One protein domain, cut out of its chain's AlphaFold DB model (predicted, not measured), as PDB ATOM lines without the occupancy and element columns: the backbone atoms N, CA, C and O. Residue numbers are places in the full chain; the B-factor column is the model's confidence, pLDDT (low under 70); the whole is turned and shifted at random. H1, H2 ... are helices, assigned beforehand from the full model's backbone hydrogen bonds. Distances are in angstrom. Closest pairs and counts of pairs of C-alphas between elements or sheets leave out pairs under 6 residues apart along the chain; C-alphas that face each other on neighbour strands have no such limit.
ATOM      1  N   ALA A  71     147.690 155.950 230.821       83.00
ATOM      2  CA  ALA A  71     148.643 156.906 231.383       83.00
ATOM      3  C   ALA A  71     149.465 156.298 232.535       83.00
ATOM      4  O   ALA A  71     150.687 156.441 232.560       83.00
ATOM      5  N   ALA A  72     148.821 155.554 233.444       87.56
ATOM      6  CA  ALA A  72     149.510 154.862 234.536       87.56
ATOM      7  C   ALA A  72     150.515 153.813 234.023       87.56
ATOM      8  O   ALA A  72     151.640 153.751 234.512       87.56
ATOM      9  N   ARG A  73     150.150 153.034 232.992       88.88
ATOM     10  CA  ARG A  73     151.061 152.065 232.351       88.88
ATOM     11  C   ARG A  73     152.254 152.741 231.673       88.88
ATOM     12  O   ARG A  73     153.365 152.235 231.772       88.88
ATOM     13  N   ALA A  74     152.039 153.873 231.001       83.44
ATOM     14  CA  ALA A  74     153.117 154.629 230.368       83.44
ATOM     15  C   ALA A  74     154.094 155.213 231.403       83.44
ATOM     16  O   ALA A  74     155.307 155.134 231.213       83.44
ATOM     17  N   ALA A  75     153.578 155.742 232.517       87.69
ATOM     18  CA  ALA A  75     154.399 156.255 233.612       87.69
ATOM     19  C   ALA A  75     155.239 155.150 234.275       87.69
ATOM     20  O   ALA A  75     156.427 155.336 234.523       87.69
ATOM     21  N   ASP A  76     154.641 153.983 234.511       93.19
ATOM     22  CA  ASP A  76     155.333 152.828 235.083       93.19
ATOM     23  C   ASP A  76     156.396 152.243 234.130       93.19
ATOM     24  O   ASP A  76     157.502 151.905 234.557       93.19
ATOM     25  N   LEU A  77     156.117 152.187 232.823       89.25
ATOM     26  CA  LEU A  77     157.120 151.802 231.824       89.25
ATOM     27  C   LEU A  77     158.289 152.794 231.801       89.25
ATOM     28  O   LEU A  77     159.443 152.372 231.804       89.25
ATOM     29  N   ARG A  78     158.002 154.101 231.841       88.31
ATOM     30  CA  ARG A  78     159.030 155.147 231.912       88.31
ATOM     31  C   ARG A  78     159.902 154.994 233.157       88.31
ATOM     32  O   ARG A  78     161.119 154.989 233.030       88.31
ATOM     33  N   ALA A  79     159.305 154.762 234.327       90.12
ATOM     34  CA  ALA A  79     160.051 154.534 235.566       90.12
ATOM     35  C   ALA A  79     160.979 153.308 235.482       90.12
ATOM     36  O   ALA A  79     162.109 153.348 235.968       90.12
ATOM     37  N   ARG A  80     160.530 152.223 234.836       90.94
ATOM     38  CA  ARG A  80     161.362 151.032 234.601       90.94
ATOM     39  C   ARG A  80     162.502 151.305 233.622       90.94
ATOM     40  O   ARG A  80     163.626 150.888 233.886       90.94
ATOM     41  N   CYS A  81     162.234 152.043 232.545       88.50
ATOM     42  CA  CYS A  81     163.260 152.476 231.600       88.50
ATOM     43  C   CYS A  81     164.307 153.375 232.264       88.50
ATOM     44  O   CYS A  81     165.497 153.155 232.065       88.50
ATOM     45  N   ASP A  82     163.885 154.327 233.096       85.81
ATOM     46  CA  ASP A  82     164.789 155.209 233.839       85.81
ATOM     47  C   ASP A  82     165.643 154.413 234.843       85.81
ATOM     48  O   ASP A  82     166.844 154.653 234.968       85.81
ATOM     49  N   ALA A  83     165.059 153.425 235.532       87.69
ATOM     50  CA  ALA A  83     165.790 152.562 236.459       87.69
ATOM     51  C   ALA A  83     166.830 151.680 235.752       87.69
ATOM     52  O   ALA A  83     167.938 151.513 236.264       87.69
ATOM     53  N   GLU A  84     166.493 151.117 234.590       85.62
ATOM     54  CA  GLU A  84     167.437 150.336 233.784       85.62
ATOM     55  C   GLU A  84     168.546 151.235 233.222       85.62
ATOM     56  O   GLU A  84     169.727 150.910 233.333       85.62
ATOM     57  N   TRP A  85     168.186 152.430 232.751       81.69
ATOM     58  CA  TRP A  85     169.140 153.430 232.279       81.69
ATOM     59  C   TRP A  85     170.146 153.842 233.362       81.69
ATOM     60  O   TRP A  85     171.337 153.976 233.092       81.69
ATOM     61  N   GLN A  86     169.700 154.008 234.610       83.06
ATOM     62  CA  GLN A  86     170.589 154.318 235.737       83.06
ATOM     63  C   GLN A  86     171.599 153.195 236.026       83.06
ATOM     64  O   GLN A  86     172.728 153.479 236.433       83.06
ATOM     65  N   LYS A  87     171.234 151.926 235.797       82.12
ATOM     66  CA  LYS A  87     172.181 150.805 235.911       82.12
ATOM     67  C   LYS A  87     173.242 150.878 234.819       82.12
ATOM     68  O   LYS A  87     174.425 150.731 235.128       82.12
ATOM     69  N   ASP A  88     172.833 151.166 233.584       77.88
ATOM     70  CA  ASP A  88     173.757 151.360 232.465       77.88
ATOM     71  C   ASP A  88     174.703 152.534 232.745       77.88
ATOM     72  O   ASP A  88     175.915 152.413 232.574       77.88
ATOM     73  N   GLU A  89     174.188 153.657 233.250       78.56
ATOM     74  CA  GLU A  89     175.007 154.820 233.599       78.56
ATOM     75  C   GLU A  89     176.026 154.498 234.704       78.56
ATOM     76  O   GLU A  89     177.186 154.911 234.613       78.56
ATOM     77  N   ALA A  90     175.630 153.737 235.730       75.69
ATOM     78  CA  ALA A  90     176.538 153.271 236.774       75.69
ATOM     79  C   ALA A  90     177.639 152.365 236.200       75.69
ATOM     80  O   ALA A  90     178.816 152.565 236.501       75.69
ATOM     81  N   TRP A  91     177.281 151.438 235.310       79.06
ATOM     82  CA  TRP A  91     178.239 150.569 234.630       79.06
ATOM     83  C   TRP A  91     179.208 151.354 233.734       79.06
ATOM     84  O   TRP A  91     180.421 151.157 233.815       79.06
ATOM     85  N   TYR A  92     178.714 152.310 232.939       74.44
ATOM     86  CA  TYR A  92     179.554 153.196 232.126       74.44
ATOM     87  C   TYR A  92     180.467 154.072 232.982       74.44
ATOM     88  O   TYR A  92     181.621 154.308 232.618       74.44
ATOM     89  N   ARG A  93     179.975 154.563 234.122       76.00
ATOM     90  CA  ARG A  93     180.763 155.334 235.086       76.00
ATOM     91  C   ARG A  93     181.891 154.489 235.668       76.00
ATOM     92  O   ARG A  93     183.020 154.975 235.725       76.00
ATOM     93  N   ASP A  94     181.614 153.243 236.033       75.00
ATOM     94  CA  ASP A  94     182.617 152.305 236.535       75.00
ATOM     95  C   ASP A  94     183.637 151.932 235.463       75.00
ATOM     96  O   ASP A  94     184.837 152.014 235.722       75.00
ATOM     97  N   LEU A  95     183.201 151.641 234.235       72.56
ATOM     98  CA  LEU A  95     184.109 151.428 233.108       72.56
ATOM     99  C   LEU A  95     184.991 152.645 232.850       72.56
ATOM    100  O   LEU A  95     186.201 152.504 232.682       72.56
ATOM    101  N   ARG A  96     184.413 153.848 232.844       71.81
ATOM    102  CA  ARG A  96     185.169 155.088 232.661       71.81
ATOM    103  C   ARG A  96     186.196 155.268 233.774       71.81
ATOM    104  O   ARG A  96     187.335 155.616 233.484       71.81
ATOM    105  N   ASN A  97     185.822 155.017 235.026       71.31
ATOM    106  CA  ASN A  97     186.741 155.090 236.160       71.31
ATOM    107  C   ASN A  97     187.849 154.035 236.053       71.31
ATOM    108  O   ASN A  97     189.004 154.349 236.327       71.31
ATOM    109  N   LEU A  98     187.529 152.818 235.612       70.44
ATOM    110  CA  LEU A  98     188.502 151.753 235.380       70.44
ATOM    111  C   LEU A  98     189.500 152.149 234.286       70.44
ATOM    112  O   LEU A  98     190.704 152.030 234.487       70.44
ATOM    113  N   PHE A  99     189.013 152.706 233.175       66.00
ATOM    114  CA  PHE A  99     189.848 153.213 232.087       66.00
ATOM    115  C   PHE A  99     190.728 154.382 232.516       66.00
ATOM    116  O   PHE A  99     191.929 154.356 232.274       66.00
ATOM    117  N   ILE A 100     190.165 155.395 233.177       66.25
ATOM    118  CA  ILE A 100     190.930 156.557 233.649       66.25
ATOM    119  C   ILE A 100     191.999 156.116 234.659       66.25
ATOM    120  O   ILE A 100     193.134 156.576 234.581       66.25
ATOM    121  N   ASN A 101     191.669 155.184 235.560       59.12
ATOM    122  CA  ASN A 101     192.609 154.663 236.553       59.12
ATOM    123  C   ASN A 101     193.620 153.650 235.994       59.12
ATOM    124  O   ASN A 101     194.610 153.360 236.660       59.12
ATOM    125  N   GLN A 102     193.412 153.101 234.796       59.28
ATOM    126  CA  GLN A 102     194.395 152.234 234.137       59.28
ATOM    127  C   GLN A 102     195.233 152.948 233.078       59.28
ATOM    128  O   GLN A 102     196.355 152.529 232.815       59.28
ATOM    129  N   LEU A 103     194.744 154.056 232.519       57.88
ATOM    130  CA  LEU A 103     195.500 154.908 231.600       57.88
ATOM    131  C   LEU A 103     196.558 155.769 232.307       57.88
ATOM    132  O   LEU A 103     197.151 156.646 231.675       57.88
ATOM    133  N   PHE A 104     196.839 155.532 233.593       54.62
ATOM    134  CA  PHE A 104     198.024 156.098 234.225       54.62
ATOM    135  C   PHE A 104     199.271 155.553 233.521       54.62
ATOM    136  O   PHE A 104     199.702 154.418 233.717       54.62
ATOM    137  N   PHE A 105     199.811 156.405 232.653       53.94
ATOM    138  CA  PHE A 105     201.088 156.266 231.974       53.94
ATOM    139  C   PHE A 105     202.171 155.798 232.943       53.94
ATOM    140  O   PHE A 105     202.286 156.342 234.043       53.94
ATOM    141  N   ASP A 106     203.002 154.844 232.516       52.62
ATOM    142  CA  ASP A 106     204.250 154.578 233.221       52.62
ATOM    143  C   ASP A 106     205.166 155.797 233.029       52.62
ATOM    144  O   ASP A 106     205.619 156.055 231.904       52.62
ATOM    145  N   PRO A 107     205.483 156.564 234.085       55.09
ATOM    146  CA  PRO A 107     206.335 157.735 233.940       55.09
ATOM    147  C   PRO A 107     207.779 157.373 233.555       55.09
ATOM    148  O   PRO A 107     208.528 158.260 233.152       55.09
ATOM    149  N   ARG A 108     208.200 156.103 233.681       54.66
ATOM    150  CA  ARG A 108     209.566 155.664 233.348       54.66
ATOM    151  C   ARG A 108     209.749 155.304 231.883       54.66
ATOM    152  O   ARG A 108     210.846 155.483 231.363       54.66
ATOM    153  N   THR A 109     208.717 154.776 231.236       62.66
ATOM    154  CA  THR A 109     208.819 154.279 229.855       62.66
ATOM    155  C   THR A 109     208.075 155.157 228.857       62.66
ATOM    156  O   THR A 109     208.289 155.014 227.657       62.66
ATOM    157  N   PRO A 129     166.418 143.043 226.840       77.50
ATOM    158  CA  PRO A 129     165.113 143.020 226.175       77.50
ATOM    159  C   PRO A 129     164.272 144.260 226.521       77.50
ATOM    160  O   PRO A 129     163.465 144.707 225.711       77.50
ATOM    161  N   MET A 130     164.523 144.887 227.678       82.06
ATOM    162  CA  MET A 130     163.902 146.162 228.044       82.06
ATOM    163  C   MET A 130     164.354 147.327 227.158       82.06
ATOM    164  O   MET A 130     163.607 148.285 226.982       82.06
ATOM    165  N   ARG A 131     165.553 147.268 226.573       81.94
ATOM    166  CA  ARG A 131     166.094 148.355 225.753       81.94
ATOM    167  C   ARG A 131     165.266 148.580 224.493       81.94
ATOM    168  O   ARG A 131     165.048 149.731 224.113       81.94
ATOM    169  N   ASP A 132     164.779 147.509 223.873       84.50
ATOM    170  CA  ASP A 132     163.940 147.598 222.678       84.50
ATOM    171  C   ASP A 132     162.562 148.180 223.020       84.50
ATOM    172  O   ASP A 132     162.088 149.088 222.331       84.50
ATOM    173  N   GLU A 133     161.969 147.752 224.140       87.56
ATOM    174  CA  GLU A 133     160.709 148.305 224.651       87.56
ATOM    175  C   GLU A 133     160.836 149.796 224.994       87.56
ATOM    176  O   GLU A 133     159.983 150.597 224.608       87.56
ATOM    177  N   CYS A 134     161.931 150.196 225.648       87.56
ATOM    178  CA  CYS A 134     162.211 151.598 225.946       87.56
ATOM    179  C   CYS A 134     162.463 152.415 224.680       87.56
ATOM    180  O   CYS A 134     161.983 153.540 224.576       87.56
ATOM    181  N   THR A 135     163.178 151.865 223.696       85.25
ATOM    182  CA  THR A 135     163.443 152.551 222.421       85.25
ATOM    183  C   THR A 135     162.151 152.801 221.659       85.25
ATOM    184  O   THR A 135     161.942 153.887 221.118       85.25
ATOM    185  N   GLU A 136     161.257 151.820 221.645       88.94
ATOM    186  CA  GLU A 136     159.951 151.945 221.017       88.94
ATOM    187  C   GLU A 136     159.034 152.914 221.785       88.94
ATOM    188  O   GLU A 136     158.366 153.745 221.171       88.94
ATOM    189  N   ALA A 137     159.053 152.893 223.122       86.25
ATOM    190  CA  ALA A 137     158.331 153.865 223.944       86.25
ATOM    191  C   ALA A 137     158.854 155.302 223.744       86.25
ATOM    192  O   ALA A 137     158.060 156.228 223.579       86.25
ATOM    193  N   MET A 138     160.175 155.487 223.655       85.50
ATOM    194  CA  MET A 138     160.810 156.776 223.349       85.50
ATOM    195  C   MET A 138     160.459 157.283 221.949       85.50
ATOM    196  O   MET A 138     160.260 158.480 221.762       85.50
ATOM    197  N   ARG A 139     160.341 156.398 220.951       86.69
ATOM    198  CA  ARG A 139     159.897 156.786 219.599       86.69
ATOM    199  C   ARG A 139     158.461 157.305 219.581       86.69
ATOM    200  O   ARG A 139     158.140 158.154 218.754       86.69
ATOM    201  N   ARG A 140     157.609 156.796 220.475       87.44
ATOM    202  CA  ARG A 140     156.205 157.218 220.599       87.44
ATOM    203  C   ARG A 140     156.049 158.544 221.341       87.44
ATOM    204  O   ARG A 140     155.071 159.241 221.085       87.44
ATOM    205  N   ASP A 141     156.998 158.906 222.205       85.81
ATOM    206  CA  ASP A 141     157.006 160.173 222.941       85.81
ATOM    207  C   ASP A 141     158.171 161.089 222.493       85.81
ATOM    208  O   ASP A 141     159.266 161.058 223.066       85.81
ATOM    209  N   PRO A 142     157.957 161.960 221.486       85.12
ATOM    210  CA  PRO A 142     158.998 162.869 221.007       85.12
ATOM    211  C   PRO A 142     159.423 163.900 222.062       85.12
ATOM    212  O   PRO A 142     160.544 164.409 221.993       85.12
ATOM    213  N   LYS A 143     158.563 164.203 223.046       87.81
ATOM    214  CA  LYS A 143     158.903 165.111 224.145       87.81
ATOM    215  C   LYS A 143     159.921 164.453 225.072       87.81
ATOM    216  O   LYS A 143     160.903 165.096 225.434       87.81
ATOM    217  N   TRP A 144     159.747 163.167 225.379       82.75
ATOM    218  CA  TRP A 144     160.719 162.409 226.168       82.75
ATOM    219  C   TRP A 144     162.101 162.371 225.495       82.75
ATOM    220  O   TRP A 144     163.109 162.639 226.148       82.75
ATOM    221  N   MET A 145     162.164 162.162 224.175       82.19
ATOM    222  CA  MET A 145     163.430 162.232 223.421       82.19
ATOM    223  C   MET A 145     164.096 163.617 223.464       82.19
ATOM    224  O   MET A 145     165.326 163.704 223.495       82.19
ATOM    225  N   ALA A 146     163.318 164.703 223.457       84.75
ATOM    226  CA  ALA A 146     163.855 166.060 223.580       84.75
ATOM    227  C   ALA A 146     164.419 166.334 224.986       84.75
ATOM    228  O   ALA A 146     165.498 166.911 225.103       84.75
ATOM    229  N   GLU A 147     163.733 165.873 226.038       84.94
ATOM    230  CA  GLU A 147     164.207 165.958 227.428       84.94
ATOM    231  C   GLU A 147     165.519 165.185 227.623       84.94
ATOM    232  O   GLU A 147     166.470 165.711 228.203       84.94
ATOM    233  N   LEU A 148     165.604 163.969 227.072       80.81
ATOM    234  CA  LEU A 148     166.823 163.157 227.081       80.81
ATOM    235  C   LEU A 148     167.978 163.861 226.368       80.81
ATOM    236  O   LEU A 148     169.065 163.964 226.933       80.81
ATOM    237  N   ARG A 149     167.758 164.390 225.155       82.19
ATOM    238  CA  ARG A 149     168.796 165.153 224.441       82.19
ATOM    239  C   ARG A 149     169.264 166.360 225.235       82.19
ATOM    240  O   ARG A 149     170.464 166.518 225.389       82.19
ATOM    241  N   ALA A 150     168.351 167.149 225.798       81.94
ATOM    242  CA  ALA A 150     168.721 168.295 226.623       81.94
ATOM    243  C   ALA A 150     169.572 167.881 227.838       81.94
ATOM    244  O   ALA A 150     170.512 168.584 228.211       81.94
ATOM    245  N   HIS A 151     169.286 166.717 228.432       79.44
ATOM    246  CA  HIS A 151     170.095 166.175 229.518       79.44
ATOM    247  C   HIS A 151     171.503 165.766 229.051       79.44
ATOM    248  O   HIS A 151     172.494 166.123 229.696       79.44
ATOM    249  N   PHE A 152     171.612 165.082 227.906       75.94
ATOM    250  CA  PHE A 152     172.900 164.682 227.332       75.94
ATOM    251  C   PHE A 152     173.719 165.855 226.826       75.94
ATOM    252  O   PHE A 152     174.919 165.877 227.069       75.94
ATOM    253  N   ASP A 153     173.099 166.837 226.184       76.75
ATOM    254  CA  ASP A 153     173.781 168.035 225.709       76.75
ATOM    255  C   ASP A 153     174.386 168.807 226.887       76.75
ATOM    256  O   ASP A 153     175.498 169.314 226.777       76.75
ATOM    257  N   GLY A 154     173.737 168.805 228.059       74.31
ATOM    258  CA  GLY A 154     174.320 169.335 229.292       74.31
ATOM    259  C   GLY A 154     175.564 168.565 229.762       74.31
ATOM    260  O   GLY A 154     176.567 169.180 230.128       74.31
ATOM    261  N   LEU A 155     175.532 167.229 229.716       66.81
ATOM    262  CA  LEU A 155     176.633 166.352 230.152       66.81
ATOM    263  C   LEU A 155     177.807 166.298 229.159       66.81
ATOM    264  O   LEU A 155     178.963 166.175 229.567       66.81
ATOM    265  N   LEU A 156     177.510 166.372 227.863       64.31
ATOM    266  CA  LEU A 156     178.471 166.385 226.759       64.31
ATOM    267  C   LEU A 156     178.923 167.799 226.402       64.31
ATOM    268  O   LEU A 156     179.840 167.947 225.592       64.31
ATOM    269  N   SER A 157     178.313 168.827 227.001       71.12
ATOM    270  CA  SER A 157     178.726 170.207 226.785       71.12
ATOM    271  C   SER A 157     180.217 170.355 227.069       71.12
ATOM    272  O   SER A 157     180.756 169.875 228.074       71.12
TER     273      SER A 157
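This is residues 71 to 109 and 129 to 157 of the 219 residues of an uncharacterized protein of Deltaproteobacteria bacterium (UniProt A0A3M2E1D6). One long helix, H1, makes the long axis; the short H2 crosses it near residues 77 to 84, and H3 turns off the end of H2 at a corner, running much as H1 does but apart from it. Residues 86 to 109 and 149 to 157 stick out. The printed part has 68 residues with three named helices, H1, H2, H3, and no named strand: all helix. It is extended, radius of gyration of the C-alphas 16.9 A, spanning 61 by 26 by 15 A.

Start at H1, residues 71 to 102: its residues 77 to 84 alone touch H2, residues 129 to 140, closest at the C-alphas of Cys 81 and Cys 134, 5.8 A, at a steep tilt of 61 degrees, opposite ways. H2 and H3, residues 142 to 156, only just touch, only at the corner, with 3 pairs of C-alphas within 8 A, the closest Met 138 and Met 145, 6.1 A. H1 and H3 are apart. Every O i to N i+4 pair is within hydrogen-bond range in H1 and H3, 7 of 8 in H2.

Find C-alpha 71 at (148.643, 156.906, 231.383); H1 runs 46.1 A from there. H2 spans 17.7 A; H3, 20.6 A, ends at C-alpha 156, (178.471, 166.385, 226.759).

Residues 110 to 128 are not printed; C-alphas 109 and 129 are 45.3 A apart. The H2 to H3 link is tight. Look for pLDDT under 70 at residues 99 to 109 and 155 to 156.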